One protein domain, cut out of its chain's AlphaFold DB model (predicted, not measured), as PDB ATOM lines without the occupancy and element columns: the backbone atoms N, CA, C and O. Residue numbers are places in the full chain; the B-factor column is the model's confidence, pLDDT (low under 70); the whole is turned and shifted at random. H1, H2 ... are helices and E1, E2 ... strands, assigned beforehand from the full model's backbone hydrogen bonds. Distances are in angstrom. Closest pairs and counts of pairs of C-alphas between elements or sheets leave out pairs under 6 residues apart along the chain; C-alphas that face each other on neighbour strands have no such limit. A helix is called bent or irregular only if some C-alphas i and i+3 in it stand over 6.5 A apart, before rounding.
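Overview. This is residues 3 to 150 of the 151 residues of the protein "DUF4325 domain-containing protein" of Candidatus Margulisbacteria bacterium (UniProt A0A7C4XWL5). A small head, a sheet of three parallel strands with H2 over one face and H3 side by side with H2, has a long helix, H4, that packs on H3 with residues 87 to 100 and then runs out as an arm. At the arm's far end H5 makes a corner, and H6 folds back towards the head without reaching it, making an open V with H4. The printed part has 148 residues, with six named helices and three named strands in the order E1 H1 H2 E2 H3 E3 H4 H5 H6; the sheet's order is E1 E2 E3, and the class is mostly helix. The whole is loose, with a radius of gyration of the C-alphas of 19.2 A, and spans 60 by 34 by 24 A.

Arrangement. E1, residues 3 to 6, is the parallel neighbour of E2, residues 39 to 43, with N 5 and O 41 at 2.8 A. E2 is also the parallel neighbour of E3, residues 75 to 78, with N 76 and O 40 at 2.8 A. H1, residues 7 to 10, is near H2, residues 20 to 35. H2 is on the sheet, two layers with helix on one face, at a height over the sheet of 10.1 A; its closest C-alpha to E2 is Met 30 to Val 40, 6.3 A. H3, residues 52 to 74, only grazes the sheet with residues 58 to 74; it is irregular, C-alphas 65 and 68 being 9.4 A apart, with a kink of 126 degrees near residue 67. E1, H1 H2, E2 and E2, H3, E3 are strand-helix-strand units, parallel neighbour strands joined through helices, with right-handed crossovers. H2 and H3 touch at a shallow tilt of 20 degrees, the same way, closest at the C-alphas of Gly 23 and Phe 54, 4.6 A. H4, residues 82 to 115, touches H3 at a steep tilt of 59 degrees, closest at the C-alphas of Arg 64 and Tyr 99, 4.7 A. H5, residues 117 to 123, is close to H4 but not clearly touching, about perpendicular at 77 degrees, closest at the C-alphas of Val 113 and Ile 120, 6.8 A. H6, residues 126 to 147, meets H5 only through their link and is apart from H4. Every O i to N i+4 pair is within hydrogen-bond range in H6, but 11 of 12 in H2, 12 of 19 in H3, 28 of 30 in H4 and 1 of 3 in H5, where 3 of 4 O i to N i+3 pairs are; H1 is too short for an O i to N i+4 pair.

Along the chain. E1 begins at C-alpha 3, (203.906, 188.564, 343.690). H2 is 21.6 A long, H3 20.3 A, H4 49.2 A and H6 31.8 A. H6 ends at C-alpha 147, (206.313, 169.956, 352.355).

Size, cuts and confidence. The C-alphas farthest apart are those of Gly 13 and Glu 118, 61.3 A. The printed part has no cut, and no link is long. Residues 138 to 150 have pLDDT under 70.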
ATOM      1  N   ILE A   3     204.777 187.632 342.971       98.19
ATOM      2  CA  ILE A   3     203.906 188.564 343.690       98.19
ATOM      3  C   ILE A   3     204.488 189.965 343.555       98.19
ATOM      4  O   ILE A   3     205.622 190.217 343.959       98.19
ATOM      5  N   ILE A   4     203.704 190.879 342.983       98.50
ATOM      6  CA  ILE A   4     204.112 192.270 342.788       98.50
ATOM      7  C   ILE A   4     203.613 193.105 343.967       98.50
ATOM      8  O   ILE A   4     202.409 193.194 344.198       98.50
ATOM      9  N   ILE A   5     204.538 193.744 344.679       98.50
ATOM     10  CA  ILE A   5     204.254 194.689 345.759       98.50
ATOM     11  C   ILE A   5     204.504 196.096 345.226       98.50
ATOM     12  O   ILE A   5     205.651 196.497 345.021       98.50
ATOM     13  N   LYS A   6     203.429 196.850 345.000       98.56
ATOM     14  CA  LYS A   6     203.506 198.211 344.463       98.56
ATOM     15  C   LYS A   6     203.564 199.242 345.573       98.56
ATOM     16  O   LYS A   6     202.607 199.420 346.327       98.56
ATOM     17  N   LEU A   7     204.684 199.954 345.660       98.44
ATOM     18  CA  LEU A   7     204.900 200.914 346.739       98.44
ATOM     19  C   LEU A   7     203.976 202.130 346.636       98.44
ATOM     20  O   LEU A   7     203.557 202.644 347.668       98.44
ATOM     21  N   ASN A   8     203.591 202.547 345.429       97.19
ATOM     22  CA  ASN A   8     202.638 203.642 345.227       97.19
ATOM     23  C   ASN A   8     201.194 203.305 345.657       97.19
ATOM     24  O   ASN A   8     200.441 204.217 345.990       97.19
ATOM     25  N   GLU A   9     200.808 202.026 345.693       97.88
ATOM     26  CA  GLU A   9     199.504 201.587 346.210       97.88
ATOM     27  C   GLU A   9     199.506 201.559 347.748       97.88
ATOM     28  O   GLU A   9     198.508 201.912 348.375       97.88
ATOM     29  N   ILE A  10     200.641 201.204 348.362       97.69
ATOM     30  CA  ILE A  10     200.810 201.191 349.824       97.69
ATOM     31  C   ILE A  10     200.999 202.616 350.372       97.69
ATOM     32  O   ILE A  10     200.463 202.958 351.427       97.69
ATOM     33  N   PHE A  11     201.749 203.458 349.657       97.62
ATOM     34  CA  PHE A  11     202.129 204.810 350.065       97.62
ATOM     35  C   PHE A  11     201.730 205.843 348.994       97.62
ATOM     36  O   PHE A  11     202.589 206.414 348.316       97.62
ATOM     37  N   PRO A  12     200.423 206.109 348.815       97.06
ATOM     38  CA  PRO A  12     199.944 206.975 347.745       97.06
ATOM     39  C   PRO A  12     200.461 208.412 347.891       97.06
ATOM     40  O   PRO A  12     200.314 209.044 348.936       97.06
ATOM     41  N   GLY A  13     201.044 208.941 346.809       95.56
ATOM     42  CA  GLY A  13     201.555 210.317 346.739       95.56
ATOM     43  C   GLY A  13     202.880 210.557 347.468       95.56
ATOM     44  O   GLY A  13     203.292 211.708 347.602       95.56
ATOM     45  N   ILE A  14     203.547 209.501 347.937       97.38
ATOM     46  CA  ILE A  14     204.839 209.584 348.619       97.38
ATOM     47  C   ILE A  14     205.947 209.168 347.655       97.38
ATOM     48  O   ILE A  14     205.945 208.039 347.182       97.38
ATOM     49  N   SER A  15     206.918 210.049 347.414       97.12
ATOM     50  CA  SER A  15     208.089 209.748 346.576       97.12
ATOM     51  C   SER A  15     209.358 209.408 347.368       97.12
ATOM     52  O   SER A  15     210.347 208.974 346.784       97.12
ATOM     53  N   PHE A  16     209.343 209.571 348.694       98.31
ATOM     54  CA  PHE A  16     210.481 209.294 349.573       98.31
ATOM     55  C   PHE A  16     210.087 208.350 350.713       98.31
ATOM     56  O   PHE A  16     209.252 208.704 351.549       98.31
ATOM     57  N   LEU A  17     210.723 207.175 350.801       98.25
ATOM     58  CA  LEU A  17     210.448 206.186 351.852       98.25
ATOM     59  C   LEU A  17     211.645 206.027 352.790       98.25
ATOM     60  O   LEU A  17     212.608 205.315 352.511       98.25
ATOM     61  N   GLY A  18     211.580 206.713 353.933       94.75
ATOM     62  CA  GLY A  18     212.694 206.764 354.880       94.75
ATOM     63  C   GLY A  18     212.493 206.056 356.217       94.75
ATOM     64  O   GLY A  18     213.473 205.827 356.930       94.75
ATOM     65  N   ALA A  19     211.257 205.730 356.588       96.75
ATOM     66  CA  ALA A  19     210.954 205.187 357.905       96.75
ATOM     67  C   ALA A  19     211.046 203.655 357.926       96.75
ATOM     68  O   ALA A  19     210.575 202.985 357.007       96.75
ATOM     69  N   ARG A  20     211.580 203.095 359.020       97.38
ATOM     70  CA  ARG A  20     211.605 201.638 359.231       97.38
ATOM     71  C   ARG A  20     210.204 201.038 359.296       97.38
ATOM     72  O   ARG A  20     209.971 200.024 358.668       97.38
ATOM     73  N   VAL A  21     209.252 201.715 359.940       97.25
ATOM     74  CA  VAL A  21     207.853 201.247 359.986       97.25
ATOM     75  C   VAL A  21     207.244 201.090 358.585       97.25
ATOM     76  O   VAL A  21     206.506 200.147 358.335       97.25
ATOM     77  N   SER A  22     207.601 201.956 357.629       97.56
ATOM     78  CA  SER A  22     207.172 201.801 356.232       97.56
ATOM     79  C   SER A  22     207.822 200.582 355.574       97.56
ATOM     80  O   SER A  22     207.167 199.870 354.822       97.56
ATOM     81  N   GLY A  23     209.100 200.328 355.862       98.38
ATOM     82  CA  GLY A  23     209.803 199.145 355.369       98.38
ATOM     83  C   GLY A  23     209.255 197.845 355.961       98.38
ATOM     84  O   GLY A  23     209.115 196.863 355.244       98.38
ATOM     85  N   GLU A  24     208.876 197.854 357.238       98.50
ATOM     86  CA  GLU A  24     208.247 196.730 357.937       98.50
ATOM     87  C   GLU A  24     206.911 196.329 357.298       98.50
ATOM     88  O   GLU A  24     206.709 195.152 357.017       98.50
ATOM     89  N   LEU A  25     206.054 197.294 356.944       98.06
ATOM     90  CA  LEU A  25     204.796 197.019 356.231       98.06
ATOM     91  C   LEU A  25     205.009 196.317 354.881       98.06
ATOM     92  O   LEU A  25     204.184 195.506 354.454       98.06
ATOM     93  N   VAL A  26     206.101 196.644 354.188       98.50
ATOM     94  CA  VAL A  26     206.484 195.963 352.945       98.50
ATOM     95  C   VAL A  26     207.034 194.578 353.274       98.50
ATOM     96  O   VAL A  26     206.580 193.600 352.685       98.50
ATOM     97  N   ARG A  27     207.942 194.472 354.252       98.56
ATOM     98  CA  ARG A  27     208.539 193.207 354.701       98.56
ATOM     99  C   ARG A  27     207.482 192.172 355.080       98.56
ATOM    100  O   ARG A  27     207.590 191.047 354.622       98.56
ATOM    101  N   GLU A  28     206.442 192.536 355.826       98.25
ATOM    102  CA  GLU A  28     205.366 191.605 356.205       98.25
ATOM    103  C   GLU A  28     204.652 190.987 354.987       98.25
ATOM    104  O   GLU A  28     204.224 189.833 355.017       98.25
ATOM    105  N   GLN A  29     204.506 191.743 353.894       98.12
ATOM    106  CA  GLN A  29     203.957 191.216 352.640       98.12
ATOM    107  C   GLN A  29     204.969 190.326 351.918       98.12
ATOM    108  O   GLN A  29     204.589 189.301 351.352       98.12
ATOM    109  N   MET A  30     206.254 190.690 351.970       98.31
ATOM    110  CA  MET A  30     207.335 189.869 351.430       98.31
ATOM    111  C   MET A  30     207.428 188.523 352.145       98.31
ATOM    112  O   MET A  30     207.511 187.505 351.473       98.31
ATOM    113  N   GLU A  31     207.382 188.511 353.479       97.81
ATOM    114  CA  GLU A  31     207.431 187.300 354.306       97.81
ATOM    115  C   GLU A  31     206.311 186.339 353.912       97.81
ATOM    116  O   GLU A  31     206.593 185.198 353.570       97.81
ATOM    117  N   LYS A  32     205.067 186.825 353.815       96.44
ATOM    118  CA  LYS A  32     203.923 186.006 353.378       96.44
ATOM    119  C   LYS A  32     204.116 185.404 351.986       96.44
ATOM    120  O   LYS A  32     203.811 184.235 351.786       96.44
ATOM    121  N   ALA A  33     204.589 186.191 351.020       95.69
ATOM    122  CA  ALA A  33     204.824 185.699 349.662       95.69
ATOM    123  C   ALA A  33     205.961 184.662 349.627       95.69
ATOM    124  O   ALA A  33     205.818 183.592 349.043       95.69
ATOM    125  N   ILE A  34     207.073 184.957 350.298       94.50
ATOM    126  CA  ILE A  34     208.239 184.074 350.382       94.50
ATOM    127  C   ILE A  34     207.887 182.760 351.087       94.50
ATOM    128  O   ILE A  34     208.319 181.701 350.633       94.50
ATOM    129  N   ASP A  35     207.101 182.811 352.165       93.00
ATOM    130  CA  ASP A  35     206.660 181.625 352.903       93.00
ATOM    131  C   ASP A  35     205.779 180.700 352.061       93.00
ATOM    132  O   ASP A  35     205.823 179.489 352.266       93.00
ATOM    133  N   ASN A  36     205.056 181.253 351.082       92.69
ATOM    134  CA  ASN A  36     204.289 180.503 350.084       92.69
ATOM    135  C   ASN A  36     205.149 180.034 348.890       92.69
ATOM    136  O   ASN A  36     204.622 179.577 347.879       92.69
ATOM    137  N   GLY A  37     206.474 180.204 348.955       92.25
ATOM    138  CA  GLY A  37     207.408 179.811 347.900       92.25
ATOM    139  C   GLY A  37     207.512 180.788 346.722       92.25
ATOM    140  O   GLY A  37     208.273 180.527 345.781       92.25
ATOM    141  N   ASP A  38     206.808 181.923 346.761       96.25
ATOM    142  CA  ASP A  38     206.781 182.899 345.672       96.25
ATOM    143  C   ASP A  38     208.056 183.754 345.582       96.25
ATOM    144  O   ASP A  38     208.827 183.916 346.530       96.25
ATOM    145  N   THR A  39     208.269 184.339 344.402       97.50
ATOM    146  CA  THR A  39     209.252 185.408 344.187       97.50
ATOM    147  C   THR A  39     208.560 186.759 344.351       97.50
ATOM    148  O   THR A  39     207.524 187.020 343.737       97.50
ATOM    149  N   VAL A  40     209.157 187.652 345.135       98.56
ATOM    150  CA  VAL A  40     208.666 189.014 345.346       98.56
ATOM    151  C   VAL A  40     209.229 189.948 344.281       98.56
ATOM    152  O   VAL A  40     210.438 189.981 344.051       98.56
ATOM    153  N   VAL A  41     208.371 190.771 343.688       98.75
ATOM    154  CA  VAL A  41     208.749 191.890 342.821       98.75
ATOM    155  C   VAL A  41     208.311 193.192 343.486       98.75
ATOM    156  O   VAL A  41     207.121 193.472 343.580       98.75
ATOM    157  N   ILE A  42     209.261 193.997 343.953       98.69
ATOM    158  CA  ILE A  42     208.982 195.309 344.543       98.69
ATOM    159  C   ILE A  42     208.973 196.347 343.422       98.69
ATOM    160  O   ILE A  42     209.993 196.570 342.761       98.69
ATOM    161  N   ASP A  43     207.820 196.966 343.205       98.75
ATOM    162  CA  ASP A  43     207.630 198.013 342.209       98.75
ATOM    163  C   ASP A  43     207.777 199.392 342.861       98.75
ATOM    164  O   ASP A  43     206.977 199.790 343.713       98.75
ATOM    165  N   PHE A  44     208.842 200.091 342.463       98.75
ATOM    166  CA  PHE A  44     209.215 201.417 342.949       98.75
ATOM    167  C   PHE A  44     208.642 202.551 342.092       98.75
ATOM    168  O   PHE A  44     209.080 203.688 342.248       98.75
ATOM    169  N   ASP A  45     207.676 202.288 341.207       98.38
ATOM    170  CA  ASP A  45     207.027 203.351 340.440       98.38
ATOM    171  C   ASP A  45     206.506 204.473 341.359       98.38
ATOM    172  O   ASP A  45     205.858 204.227 342.378       98.38
ATOM    173  N   GLY A  46     206.834 205.719 341.016       97.31
ATOM    174  CA  GLY A  46     206.545 206.902 341.833       97.31
ATOM    175  C   GLY A  46     207.458 207.118 343.051       97.31
ATOM    176  O   GLY A  46     207.337 208.160 343.697       97.31
ATOM    177  N   ILE A  47     208.384 206.201 343.354       98.44
ATOM    178  CA  ILE A  47     209.375 206.342 344.429       98.44
ATOM    179  C   ILE A  47     210.700 206.846 343.852       98.44
ATOM    180  O   ILE A  47     211.368 206.180 343.061       98.44
ATOM    181  N   GLU A  48     211.116 208.028 344.290       98.00
ATOM    182  CA  GLU A  48     212.357 208.663 343.859       98.00
ATOM    183  C   GLU A  48     213.550 208.224 344.707       98.00
ATOM    184  O   GLU A  48     214.641 208.034 344.165       98.00
ATOM    185  N   ASP A  49     213.368 208.048 346.020       98.50
ATOM    186  CA  ASP A  49     214.475 207.728 346.923       98.50
ATOM    187  C   ASP A  49     214.032 207.002 348.205       98.50
ATOM    188  O   ASP A  49     212.873 207.067 348.629       98.50
ATOM    189  N   ILE A  50     214.976 206.299 348.835       98.75
ATOM    190  CA  ILE A  50     214.769 205.559 350.085       98.75
ATOM    191  C   ILE A  50     215.938 205.771 351.049       98.75
ATOM    192  O   ILE A  50     217.059 206.060 350.642       98.75
ATOM    193  N   THR A  51     215.717 205.564 352.348       98.62
ATOM    194  CA  THR A  51     216.831 205.530 353.311       98.62
ATOM    195  C   THR A  51     217.392 204.122 353.483       98.62
ATOM    196  O   THR A  51     216.747 203.117 353.171       98.62
ATOM    197  N   GLN A  52     218.573 204.045 354.105       98.38
ATOM    198  CA  GLN A  52     219.121 202.792 354.627       98.38
ATOM    199  C   GLN A  52     218.115 202.037 355.495       98.38
ATOM    200  O   GLN A  52     217.986 200.830 355.356       98.38
ATOM    201  N   GLY A  53     217.426 202.743 356.399       98.50
ATOM    202  CA  GLY A  53     216.508 202.127 357.348       98.50
ATOM    203  C   GLY A  53     215.374 201.403 356.637       98.50
ATOM    204  O   GLY A  53     215.077 200.275 356.995       98.50
ATOM    205  N   PHE A  54     214.801 202.010 355.596       98.69
ATOM    206  CA  PHE A  54     213.804 201.344 354.762       98.69
ATOM    207  C   PHE A  54     214.401 200.140 354.015       98.69
ATOM    208  O   PHE A  54     213.844 199.046 354.066       98.69
ATOM    209  N   GLY A  55     215.569 200.310 353.382       98.75
ATOM    210  CA  GLY A  55     216.269 199.224 352.685       98.75
ATOM    211  C   GLY A  55     216.625 198.040 353.597       98.75
ATOM    212  O   GLY A  55     216.553 196.884 353.176       98.75
ATOM    213  N   ASP A  56     216.976 198.305 354.856       98.69
ATOM    214  CA  ASP A  56     217.277 197.285 355.860       98.69
ATOM    215  C   ASP A  56     216.093 196.347 356.091       98.69
ATOM    216  O   ASP A  56     216.305 195.143 356.217       98.69
ATOM    217  N   GLU A  57     214.874 196.877 356.125       98.69
ATOM    218  CA  GLU A  57     213.667 196.082 356.350       98.69
ATOM    219  C   GLU A  57     213.365 195.168 355.157       98.69
ATOM    220  O   GLU A  57     213.093 193.985 355.345       98.69
ATOM    221  N   ILE A  58     213.474 195.692 353.930       98.12
ATOM    222  CA  ILE A  58     213.026 194.975 352.725       98.12
ATOM    223  C   ILE A  58     214.083 194.048 352.117       98.12
ATOM    224  O   ILE A  58     213.738 193.056 351.489       98.12
ATOM    225  N   VAL A  59     215.379 194.333 352.282       98.50
ATOM    226  CA  VAL A  59     216.449 193.463 351.755       98.50
ATOM    227  C   VAL A  59     217.520 193.139 352.788       98.50
ATOM    228  O   VAL A  59     218.102 192.055 352.736       98.50
ATOM    229  N   GLY A  60     217.783 194.023 353.753       98.50
ATOM    230  CA  GLY A  60     218.836 193.813 354.751       98.50
ATOM    231  C   GLY A  60     218.565 192.623 355.671       98.50
ATOM    232  O   GLY A  60     219.435 191.770 355.837       98.50
ATOM    233  N   ILE A  61     217.360 192.529 356.238       98.31
ATOM    234  CA  ILE A  61     216.960 191.444 357.148       98.31
ATOM    235  C   ILE A  61     217.032 190.090 356.448       98.31
ATOM    236  O   ILE A  61     217.726 189.197 356.932       98.31
ATOM    237  N   PHE A  62     216.423 189.971 355.267       98.00
ATOM    238  CA  PHE A  62     216.486 188.749 354.467       98.00
ATOM    239  C   PHE A  62     217.921 188.390 354.070       98.00
ATOM    240  O   PHE A  62     218.304 187.227 354.150       98.00
ATOM    241  N   THR A  63     218.761 189.372 353.720       98.44
ATOM    242  CA  THR A  63     220.174 189.107 353.399       98.44
ATOM    243  C   THR A  63     220.926 188.553 354.609       98.44
ATOM    244  O   THR A  63     221.745 187.652 354.458       98.44
ATOM    245  N   ARG A  64     220.680 189.083 355.814       98.00
ATOM    246  CA  ARG A  64     221.332 188.606 357.046       98.00
ATOM    247  C   ARG A  64     220.846 187.221 357.465       98.00
ATOM    248  O   ARG A  64     221.618 186.475 358.059       98.00
ATOM    249  N   ALA A  65     219.589 186.892 357.176       94.06
ATOM    250  CA  ALA A  65     218.997 185.601 357.504       94.06
ATOM    251  C   ALA A  65     219.396 184.502 356.506       94.06
ATOM    252  O   ALA A  65     219.812 183.425 356.923       94.06
ATOM    253  N   TYR A  66     219.321 184.791 355.206       95.00
ATOM    254  CA  TYR A  66     219.367 183.781 354.138       95.00
ATOM    255  C   TYR A  66     220.501 183.993 353.125       95.00
ATOM    256  O   TYR A  66     220.713 183.183 352.226       95.00
ATOM    257  N   GLY A  67     221.251 185.085 353.256       96.38
ATOM    258  CA  GLY A  67     222.372 185.404 352.383       96.38
ATOM    259  C   GLY A  67     221.975 186.131 351.098       96.38
ATOM    260  O   GLY A  67     220.810 186.326 350.758       96.38
ATOM    261  N   LYS A  68     222.996 186.573 350.359       96.88
ATOM    262  CA  LYS A  68     222.826 187.361 349.129       96.88
ATOM    263  C   LYS A  68     222.198 186.568 347.984       96.88
ATOM    264  O   LYS A  68     221.518 187.157 347.149       96.88
ATOM    265  N   ASP A  69     222.483 185.274 347.896       96.19
ATOM    266  CA  ASP A  69     221.996 184.462 346.781       96.19
ATOM    267  C   ASP A  69     220.486 184.237 346.878       96.19
ATOM    268  O   ASP A  69     219.802 184.393 345.871       96.19
ATOM    269  N   PHE A  70     219.959 184.075 348.096       96.88
ATOM    270  CA  PHE A  70     218.521 184.108 348.356       96.88
ATOM    271  C   PHE A  70     217.865 185.387 347.818       96.88
ATOM    272  O   PHE A  70     216.864 185.317 347.114       96.88
ATOM    273  N   ILE A  71     218.454 186.565 348.070       97.75
ATOM    274  CA  ILE A  71     217.917 187.837 347.555       97.75
ATOM    275  C   ILE A  71     217.857 187.847 346.030       97.75
ATOM    276  O   ILE A  71     216.848 188.256 345.471       97.75
ATOM    277  N   LYS A  72     218.914 187.385 345.349       95.75
ATOM    278  CA  LYS A  72     218.941 187.350 343.877       95.75
ATOM    279  C   LYS A  72     217.865 186.436 343.291       95.75
ATOM    280  O   LYS A  72     217.403 186.691 342.184       95.75
ATOM    281  N   GLU A  73     217.531 185.358 343.996       96.44
ATOM    282  CA  GLU A  73     216.551 184.371 343.550       96.44
ATOM    283  C   GLU A  73     215.111 184.799 343.872       96.44
ATOM    284  O   GLU A  73     214.218 184.687 343.030       96.44
ATOM    285  N   LYS A  74     214.881 185.302 345.089       97.56
ATOM    286  CA  LYS A  74     213.539 185.511 345.647       97.56
ATOM    287  C   LYS A  74     213.058 186.956 345.625       97.56
ATOM    288  O   LYS A  74     211.864 187.170 345.810       97.56
ATOM    289  N   VAL A  75     213.928 187.936 345.377       98.06
ATOM    290  CA  VAL A  75     213.556 189.357 345.398       98.06
ATOM    291  C   VAL A  75     214.010 190.062 344.122       98.06
ATOM    292  O   VAL A  75     215.190 190.108 343.782       98.06
ATOM    293  N   LYS A  76     213.054 190.679 343.430       98.25
ATOM    294  CA  LYS A  76     213.270 191.554 342.276       98.25
ATOM    295  C   LYS A  76     212.829 192.970 342.628       98.25
ATOM    296  O   LYS A  76     211.878 193.160 343.378       98.25
ATOM    297  N   ALA A  77     213.503 193.959 342.059       98.19
ATOM    298  CA  ALA A  77     213.105 195.358 342.135       98.19
ATOM    299  C   ALA A  77     212.915 195.886 340.711       98.19
ATOM    300  O   ALA A  77     213.751 195.617 339.845       98.19
ATOM    301  N   ILE A  78     211.833 196.620 340.466       98.69
ATOM    302  CA  ILE A  78     211.523 197.237 339.168       98.69
ATOM    303  C   ILE A  78     211.166 198.713 339.354       98.69
ATOM    304  O   ILE A  78     210.848 199.136 340.463       98.69
ATOM    305  N   ASN A  79     211.249 199.492 338.271       98.62
ATOM    306  CA  ASN A  79     210.895 200.920 338.229       98.62
ATOM    307  C   ASN A  79     211.583 201.792 339.298       98.62
ATOM    308  O   ASN A  79     211.056 202.817 339.708       98.62
ATOM    309  N   TYR A  80     212.772 201.396 339.752       98.44
ATOM    310  CA  TYR A  80     213.534 202.141 340.748       98.44
ATOM    311  C   TYR A  80     214.388 203.250 340.116       98.44
ATOM    312  O   TYR A  80     214.829 203.150 338.967       98.44
ATOM    313  N   SER A  81     214.714 204.274 340.906       98.44
ATOM    314  CA  SER A  81     215.739 205.262 340.555       98.44
ATOM    315  C   SER A  81     217.160 204.725 340.801       98.44
ATOM    316  O   SER A  81     217.370 203.764 341.548       98.44
ATOM    317  N   GLU A  82     218.181 205.371 340.225       98.38
ATOM    318  CA  GLU A  82     219.579 204.990 340.497       98.38
ATOM    319  C   GLU A  82     219.961 205.228 341.974       98.38
ATOM    320  O   GLU A  82     220.801 204.498 342.510       98.38
ATOM    321  N   SER A  83     219.310 206.180 342.662       98.19
ATOM    322  CA  SER A  83     219.487 206.385 344.110       98.19
ATOM    323  C   SER A  83     218.981 205.176 344.895       98.19
ATOM    324  O   SER A  83     219.741 204.553 345.638       98.19
ATOM    325  N   VAL A  84     217.741 204.749 344.626       98.75
ATOM    326  CA  VAL A  84     217.137 203.561 345.247       98.75
ATOM    327  C   VAL A  84     218.008 202.327 345.020       98.75
ATOM    328  O   VAL A  84     218.364 201.624 345.965       98.75
ATOM    329  N   LYS A  85     218.427 202.086 343.774       98.62
ATOM    330  CA  LYS A  85     219.319 200.975 343.424       98.62
ATOM    331  C   LYS A  85     220.636 201.018 344.200       98.62
ATOM    332  O   LYS A  85     221.123 199.977 344.644       98.62
ATOM    333  N   THR A  86     221.222 202.204 344.356       98.56
ATOM    334  CA  THR A  86     222.465 202.396 345.114       98.56
ATOM    335  C   THR A  86     222.268 202.010 346.576       98.56
ATOM    336  O   THR A  86     223.068 201.237 347.110       98.56
ATOM    337  N   VAL A  87     221.180 202.469 347.201       98.75
ATOM    338  CA  VAL A  87     220.848 202.132 348.591       98.75
ATOM    339  C   VAL A  87     220.613 200.629 348.751       98.75
ATOM    340  O   VAL A  87     221.236 200.017 349.617       98.75
ATOM    341  N   LEU A  88     219.804 200.000 347.892       98.69
ATOM    342  CA  LEU A  88     219.537 198.556 347.953       98.69
ATOM    343  C   LEU A  88     220.819 197.726 347.821       98.69
ATOM    344  O   LEU A  88     221.074 196.831 348.629       98.69
ATOM    345  N   ASN A  89     221.665 198.043 346.837       98.44
ATOM    346  CA  ASN A  89     222.932 197.340 346.634       98.44
ATOM    347  C   ASN A  89     223.876 197.499 347.825       98.44
ATOM    348  O   ASN A  89     224.545 196.538 348.219       98.44
ATOM    349  N   TRP A  90     223.937 198.698 348.400       98.50
ATOM    350  CA  TRP A  90     224.740 198.950 349.586       98.50
ATOM    351  C   TRP A  90     224.234 198.151 350.791       98.50
ATOM    352  O   TRP A  90     225.040 197.476 351.439       98.50
ATOM    353  N   VAL A  91     222.916 198.133 351.023       98.75
ATOM    354  CA  VAL A  91     222.284 197.356 352.101       98.75
ATOM    355  C   VAL A  91     222.574 195.868 351.976       98.75
ATOM    356  O   VAL A  91     223.037 195.253 352.940       98.75
ATOM    357  N   VAL A  92     222.377 195.289 350.790       98.56
ATOM    358  CA  VAL A  92     222.701 193.877 350.532       98.56
ATOM    359  C   VAL A  92     224.193 193.620 350.755       98.56
ATOM    360  O   VAL A  92     224.572 192.622 351.369       98.56
ATOM    361  N   SER A  93     225.063 194.521 350.292       97.94
ATOM    362  CA  SER A  93     226.516 194.366 350.398       97.94
ATOM    363  C   SER A  93     226.999 194.293 351.848       97.94
ATOM    364  O   SER A  93     227.694 193.339 352.205       97.94
ATOM    365  N   TYR A  94     226.614 195.246 352.708       98.00
ATOM    366  CA  TYR A  94     227.039 195.188 354.111       98.00
ATOM    367  C   TYR A  94     226.320 194.076 354.878       98.00
ATOM    368  O   TYR A  94     226.946 193.410 355.698       98.00
ATOM    369  N   SER A  95     225.044 193.812 354.578       98.19
ATOM    370  CA  SER A  95     224.264 192.757 355.240       98.19
ATOM    371  C   SER A  95     224.831 191.361 354.976       98.19
ATOM    372  O   SER A  95     224.804 190.501 355.851       98.19
ATOM    373  N   SER A  96     225.428 191.157 353.798       97.12
ATOM    374  CA  SER A  96     226.082 189.896 353.430       97.12
ATOM    375  C   SER A  96     227.280 189.552 354.319       97.12
ATOM    376  O   SER A  96     227.637 188.382 354.412       97.12
ATOM    377  N   LYS A  97     227.926 190.546 354.945       96.12
ATOM    378  CA  LYS A  97     229.055 190.303 355.857       96.12
ATOM    379  C   LYS A  97     228.582 189.594 357.122       96.12
ATOM    380  O   LYS A  97     229.103 188.535 357.438       96.12
ATOM    381  N   TYR A  98     227.508 190.099 357.729       94.12
ATOM    382  CA  TYR A  98     226.886 189.488 358.906       94.12
ATOM    383  C   TYR A  98     226.400 188.060 358.643       94.12
ATOM    384  O   TYR A  98     226.518 187.202 359.510       94.12
ATOM    385  N   TYR A  99     225.876 187.783 357.442       92.50
ATOM    386  CA  TYR A  99     225.513 186.414 357.068       92.50
ATOM    387  C   TYR A  99     226.734 185.485 357.085       92.50
ATOM    388  O   TYR A  99     226.669 184.402 357.655       92.50
ATOM    389  N   LYS A 100     227.862 185.908 356.500       92.50
ATOM    390  CA  LYS A 100     229.095 185.103 356.469       92.50
ATOM    391  C   LYS A 100     229.673 184.870 357.860       92.50
ATOM    392  O   LYS A 100     229.966 183.728 358.184       92.50
ATOM    393  N   GLU A 101     229.768 185.922 358.670       93.19
ATOM    394  CA  GLU A 101     230.234 185.837 360.062       93.19
ATOM    395  C   GLU A 101     229.388 184.827 360.853       93.19
ATOM    396  O   GLU A 101     229.923 183.907 361.465       93.19
ATOM    397  N   ARG A 102     228.056 184.899 360.726       90.62
ATOM    398  CA  ARG A 102     227.150 183.921 361.344       90.62
ATOM    399  C   ARG A 102     227.370 182.495 360.828       90.62
ATOM    400  O   ARG A 102     227.290 181.554 361.610       90.62
ATOM    401  N   GLN A 103     227.620 182.299 359.532       88.19
ATOM    402  CA  GLN A 103     227.904 180.962 358.992       88.19
ATOM    403  C   GLN A 103     229.237 180.404 359.512       88.19
ATOM    404  O   GLN A 103     229.331 179.213 359.794       88.19
ATOM    405  N   GLU A 104     230.259 181.243 359.677       91.00
ATOM    406  CA  GLU A 104     231.538 180.849 360.281       91.00
ATOM    407  C   GLU A 104     231.356 180.422 361.745       91.00
ATOM    408  O   GLU A 104     231.840 179.357 362.134       91.00
ATOM    409  N   GLU A 105     230.588 181.188 362.526       87.62
ATOM    410  CA  GLU A 105     230.217 180.836 363.904       87.62
ATOM    411  C   GLU A 105     229.468 179.496 363.968       87.62
ATOM    412  O   GLU A 105     229.828 178.616 364.753       87.62
ATOM    413  N   LEU A 106     228.460 179.302 363.112       85.62
ATOM    414  CA  LEU A 106     227.685 178.058 363.056       85.62
ATOM    415  C   LEU A 106     228.549 176.853 362.671       85.62
ATOM    416  O   LEU A 106     228.394 175.780 363.252       85.62
ATOM    417  N   ASN A 107     229.482 177.021 361.734       84.81
ATOM    418  CA  ASN A 107     230.406 175.959 361.346       84.81
ATOM    419  C   ASN A 107     231.350 175.576 362.492       84.81
ATOM    420  O   ASN A 107     231.615 174.391 362.683       84.81
ATOM    421  N   ALA A 108     231.820 176.547 363.278       85.06
ATOM    422  CA  ALA A 108     232.642 176.276 364.456       85.06
ATOM    423  C   ALA A 108     231.858 175.512 365.535       85.06
ATOM    424  O   ALA A 108     232.368 174.541 366.096       85.06
ATOM    425  N   VAL A 109     230.604 175.907 365.788       85.38
ATOM    426  CA  VAL A 109     229.714 175.190 366.716       85.38
ATOM    427  C   VAL A 109     229.475 173.763 366.234       85.38
ATOM    428  O   VAL A 109     229.612 172.826 367.014       85.38
ATOM    429  N   ARG A 110     229.162 173.583 364.949       82.56
ATOM    430  CA  ARG A 110     228.912 172.265 364.364       82.56
ATOM    431  C   ARG A 110     230.132 171.356 364.443       82.56
ATOM    432  O   ARG A 110     229.997 170.224 364.877       82.56
ATOM    433  N   TYR A 111     231.318 171.870 364.119       84.69
ATOM    434  CA  TYR A 111     232.571 171.131 364.289       84.69
ATOM    435  C   TYR A 111     232.742 170.624 365.725       84.69
ATOM    436  O   TYR A 111     233.045 169.457 365.939       84.69
ATOM    437  N   PHE A 112     232.501 171.480 366.719       83.88
ATOM    438  CA  PHE A 112     232.616 171.091 368.120       83.88
ATOM    439  C   PHE A 112     231.574 170.047 368.534       83.88
ATOM    440  O   PHE A 112     231.897 169.112 369.253       83.88
ATOM    441  N   VAL A 113     230.330 170.203 368.076       83.12
ATOM    442  CA  VAL A 113     229.245 169.255 368.358       83.12
ATOM    443  C   VAL A 113     229.530 167.880 367.754       83.12
ATOM    444  O   VAL A 113     229.301 166.872 368.418       83.12
ATOM    445  N   ASP A 114     230.035 167.848 366.520       79.75
ATOM    446  CA  ASP A 114     230.271 166.617 365.768       79.75
ATOM    447  C   ASP A 114     231.546 165.890 366.239       79.75
ATOM    448  O   ASP A 114     231.536 164.672 366.408       79.75
ATOM    449  N   GLU A 115     232.636 166.623 366.490       89.31
ATOM    450  CA  GLU A 115     233.942 166.040 366.844       89.31
ATOM    451  C   GLU A 115     234.154 165.876 368.356       89.31
ATOM    452  O   GLU A 115     234.951 165.037 368.778       89.31
ATOM    453  N   HIS A 116     233.449 166.664 369.174       87.25
ATOM    454  CA  HIS A 116     233.580 166.676 370.635       87.25
ATOM    455  C   HIS A 116     232.220 166.667 371.364       87.25
ATOM    456  O   HIS A 116     231.945 167.542 372.200       87.25
ATOM    457  N   PRO A 117     231.341 165.684 371.093       84.19
ATOM    458  CA  PRO A 117     230.005 165.626 371.689       84.19
ATOM    459  C   PRO A 117     230.027 165.547 373.225       84.19
ATOM    460  O   PRO A 117     229.101 166.023 373.883       84.19
ATOM    461  N   GLU A 118     231.094 165.006 373.821       83.38
ATOM    462  CA  GLU A 118     231.289 164.928 375.272       83.38
ATOM    463  C   GLU A 118     231.343 166.302 375.948       83.38
ATOM    464  O   GLU A 118     230.986 166.443 377.119       83.38
ATOM    465  N   LEU A 119     231.772 167.333 375.218       81.62
ATOM    466  CA  LEU A 119     231.883 168.678 375.762       81.62
ATOM    467  C   LEU A 119     230.525 169.388 375.824       81.62
ATOM    468  O   LEU A 119     230.360 170.311 376.623       81.62
ATOM    469  N   ILE A 120     229.527 168.945 375.055       79.94
ATOM    470  CA  ILE A 120     228.170 169.511 375.092       79.94
ATOM    471  C   ILE A 120     227.552 169.325 376.480       79.94
ATOM    472  O   ILE A 120     226.999 170.274 377.030       79.94
ATOM    473  N   GLU A 121     227.691 168.136 377.076       74.50
ATOM    474  CA  GLU A 121     227.166 167.832 378.418       74.50
ATOM    475  C   GLU A 121     227.899 168.589 379.539       74.50
ATOM    476  O   GLU A 121     227.374 168.728 380.644       74.50
ATOM    477  N   ILE A 122     229.107 169.086 379.257       80.19
ATOM    478  CA  ILE A 122     229.914 169.889 380.184       80.19
ATOM    479  C   ILE A 122     229.534 171.370 380.094       80.19
ATOM    480  O   ILE A 122     229.475 172.059 381.112       80.19
ATOM    481  N   VAL A 123     229.303 171.869 378.877       78.81
ATOM    482  CA  VAL A 123     229.049 173.293 378.610       78.81
ATOM    483  C   VAL A 123     227.576 173.655 378.799       78.81
ATOM    484  O   VAL A 123     227.268 174.765 379.235       78.81
ATOM    485  N   LEU A 124     226.662 172.735 378.490       80.56
ATOM    486  CA  LEU A 124     225.226 172.958 378.576       80.56
ATOM    487  C   LEU A 124     224.615 172.163 379.723       80.56
ATOM    488  O   LEU A 124     224.850 170.970 379.904       80.56
ATOM    489  N   THR A 125     223.745 172.822 380.479       85.19
ATOM    490  CA  THR A 125     222.906 172.134 381.458       85.19
ATOM    491  C   THR A 125     221.862 171.268 380.749       85.19
ATOM    492  O   THR A 125     221.430 171.570 379.634       85.19
ATOM    493  N   LYS A 126     221.372 170.222 381.427       82.56
ATOM    494  CA  LYS A 126     220.278 169.379 380.910       82.56
ATOM    495  C   LYS A 126     219.047 170.194 380.498       82.56
ATOM    496  O   LYS A 126     218.422 169.874 379.496       82.56
ATOM    497  N   GLU A 127     218.729 171.262 381.232       86.50
ATOM    498  CA  GLU A 127     217.613 172.158 380.904       86.50
ATOM    499  C   GLU A 127     217.845 172.915 379.586       86.50
ATOM    500  O   GLU A 127     216.929 173.051 378.777       86.50
ATOM    501  N   GLN A 128     219.072 173.389 379.342       84.00
ATOM    502  CA  GLN A 128     219.425 174.055 378.085       84.00
ATOM    503  C   GLN A 128     219.367 173.089 376.902       84.00
ATOM    504  O   GLN A 128     218.843 173.451 375.852       84.00
ATOM    505  N   ILE A 129     219.854 171.859 377.083       81.44
ATOM    506  CA  ILE A 129     219.780 170.811 376.059       81.44
ATOM    507  C   ILE A 129     218.319 170.507 375.710       81.44
ATOM    508  O   ILE A 129     217.980 170.416 374.532       81.44
ATOM    509  N   GLU A 130     217.443 170.393 376.709       83.62
ATOM    510  CA  GLU A 130     216.030 170.092 376.469       83.62
ATOM    511  C   GLU A 130     215.310 171.237 375.744       83.62
ATOM    512  O   GLU A 130     214.602 170.995 374.771       83.62
ATOM    513  N   LYS A 131     215.588 172.496 376.114       83.88
ATOM    514  CA  LYS A 131     215.085 173.669 375.376       83.88
ATOM    515  C   LYS A 131     215.534 173.681 373.916       83.88
ATOM    516  O   LYS A 131     214.733 173.995 373.041       83.88
ATOM    517  N   ILE A 132     216.795 173.345 373.638       81.50
ATOM    518  CA  ILE A 132     217.301 173.269 372.259       81.50
ATOM    519  C   ILE A 132     216.557 172.181 371.480       81.50
ATOM    520  O   ILE A 132     216.132 172.430 370.354       81.50
ATOM    521  N   LYS A 133     216.343 171.003 372.076       78.06
ATOM    522  CA  LYS A 133     215.580 169.923 371.436       78.06
ATOM    523  C   LYS A 133     214.148 170.338 371.121       78.06
ATOM    524  O   LYS A 133     213.695 170.073 370.014       78.06
ATOM    525  N   GLU A 134     213.456 171.004 372.048       81.19
ATOM    526  CA  GLU A 134     212.099 171.516 371.808       81.19
ATOM    527  C   GLU A 134     212.051 172.501 370.633       81.19
ATOM    528  O   GLU A 134     211.128 172.442 369.823       81.19
ATOM    529  N   ILE A 135     213.044 173.392 370.523       76.62
ATOM    530  CA  ILE A 135     213.152 174.345 369.408       76.62
ATOM    531  C   ILE A 135     213.343 173.597 368.085       76.62
ATOM    532  O   ILE A 135     212.584 173.816 367.146       76.62
ATOM    533  N   VAL A 136     214.299 172.665 368.029       75.81
ATOM    534  CA  VAL A 136     214.587 171.885 366.815       75.81
ATOM    535  C   VAL A 136     213.380 171.047 366.386       75.81
ATOM    536  O   VAL A 136     213.092 170.960 365.195       75.81
ATOM    537  N   LEU A 137     212.647 170.452 367.336       71.69
ATOM    538  CA  LEU A 137     211.449 169.667 367.031       71.69
ATOM    539  C   LEU A 137     210.368 170.530 366.363       71.69
ATOM    540  O   LEU A 137     209.797 170.117 365.358       71.69
ATOM    541  N   ARG A 138     210.137 171.745 366.878       69.38
ATOM    542  CA  ARG A 138     209.168 172.694 366.301       69.38
ATOM    543  C   ARG A 138     209.559 173.128 364.890       69.38
ATOM    544  O   ARG A 138     208.689 173.207 364.029       69.38
ATOM    545  N   ASP A 139     210.845 173.370 364.646       64.94
ATOM    546  CA  ASP A 139     211.339 173.744 363.316       64.94
ATOM    547  C   ASP A 139     211.186 172.591 362.306       64.94
ATOM    548  O   ASP A 139     210.789 172.812 361.161       64.94
ATOM    549  N   LEU A 140     211.436 171.343 362.724       66.06
ATOM    550  CA  LEU A 140     211.222 170.154 361.889       66.06
ATOM    551  C   LEU A 140     209.738 169.928 361.572       66.06
ATOM    552  O   LEU A 140     209.388 169.624 360.433       66.06
ATOM    553  N   GLU A 141     208.854 170.105 362.555       68.50
ATOM    554  CA  GLU A 141     207.401 170.017 362.362       68.50
ATOM    555  C   GLU A 141     206.879 171.119 361.427       68.50
ATOM    556  O   GLU A 141     206.020 170.857 360.583       68.50
ATOM    557  N   ALA A 142     207.415 172.340 361.525       58.81
ATOM    558  CA  ALA A 142     207.066 173.441 360.631       58.81
ATOM    559  C   ALA A 142     207.496 173.176 359.178       58.81
ATOM    560  O   ALA A 142     206.742 173.485 358.256       58.81
ATOM    561  N   ASN A 143     208.665 172.562 358.969       53.84
ATOM    562  CA  ASN A 143     209.156 172.214 357.634       53.84
ATOM    563  C   ASN A 143     208.383 171.040 357.010       53.84
ATOM    564  O   ASN A 143     207.967 171.141 355.860       53.84
ATOM    565  N   ASN A 144     208.086 169.980 357.772       51.88
ATOM    566  CA  ASN A 144     207.296 168.843 357.273       51.88
ATOM    567  C   ASN A 144     205.861 169.247 356.894       51.88
ATOM    568  O   ASN A 144     205.300 168.737 355.929       51.88
ATOM    569  N   ASN A 145     205.260 170.182 357.636       50.44
ATOM    570  CA  ASN A 145     203.941 170.716 357.300       50.44
ATOM    571  C   ASN A 145     203.969 171.657 356.083       50.44
ATOM    572  O   ASN A 145     202.934 171.827 355.446       50.44
ATOM    573  N   LYS A 146     205.112 172.272 355.747       51.38
ATOM    574  CA  LYS A 146     205.274 173.006 354.481       51.38
ATOM    575  C   LYS A 146     205.355 172.028 353.303       51.38
ATOM    576  O   LYS A 146     204.577 172.162 352.371       51.38
ATOM    577  N   GLU A 147     206.175 170.980 353.408       46.69
ATOM    578  CA  GLU A 147     206.313 169.956 352.355       46.69
ATOM    579  C   GLU A 147     205.008 169.182 352.085       46.69
ATOM    580  O   GLU A 147     204.684 168.914 350.935       46.69
ATOM    581  N   ALA A 148     204.213 168.880 353.118       51.22
ATOM    582  CA  ALA A 148     202.944 168.155 352.967       51.22
ATOM    583  C   ALA A 148     201.783 168.990 352.389       51.22
ATOM    584  O   ALA A 148     200.758 168.423 352.018       51.22
ATOM    585  N   ASN A 149     201.905 170.321 352.354       50.16
ATOM    586  CA  ASN A 149     200.899 171.217 351.767       50.16
ATOM    587  C   ASN A 149     201.253 171.651 350.331       50.16
ATOM    588  O   ASN A 149     200.436 172.309 349.687       50.16
ATOM    589  N   ASP A 150     202.443 171.270 349.851       46.72
ATOM    590  CA  ASP A 150     202.951 171.527 348.499       46.72
ATOM    591  C   ASP A 150     202.817 170.295 347.557       46.72
ATOM    592  O   ASP A 150     203.188 170.386 346.382       46.72
TER     593      ASP A 150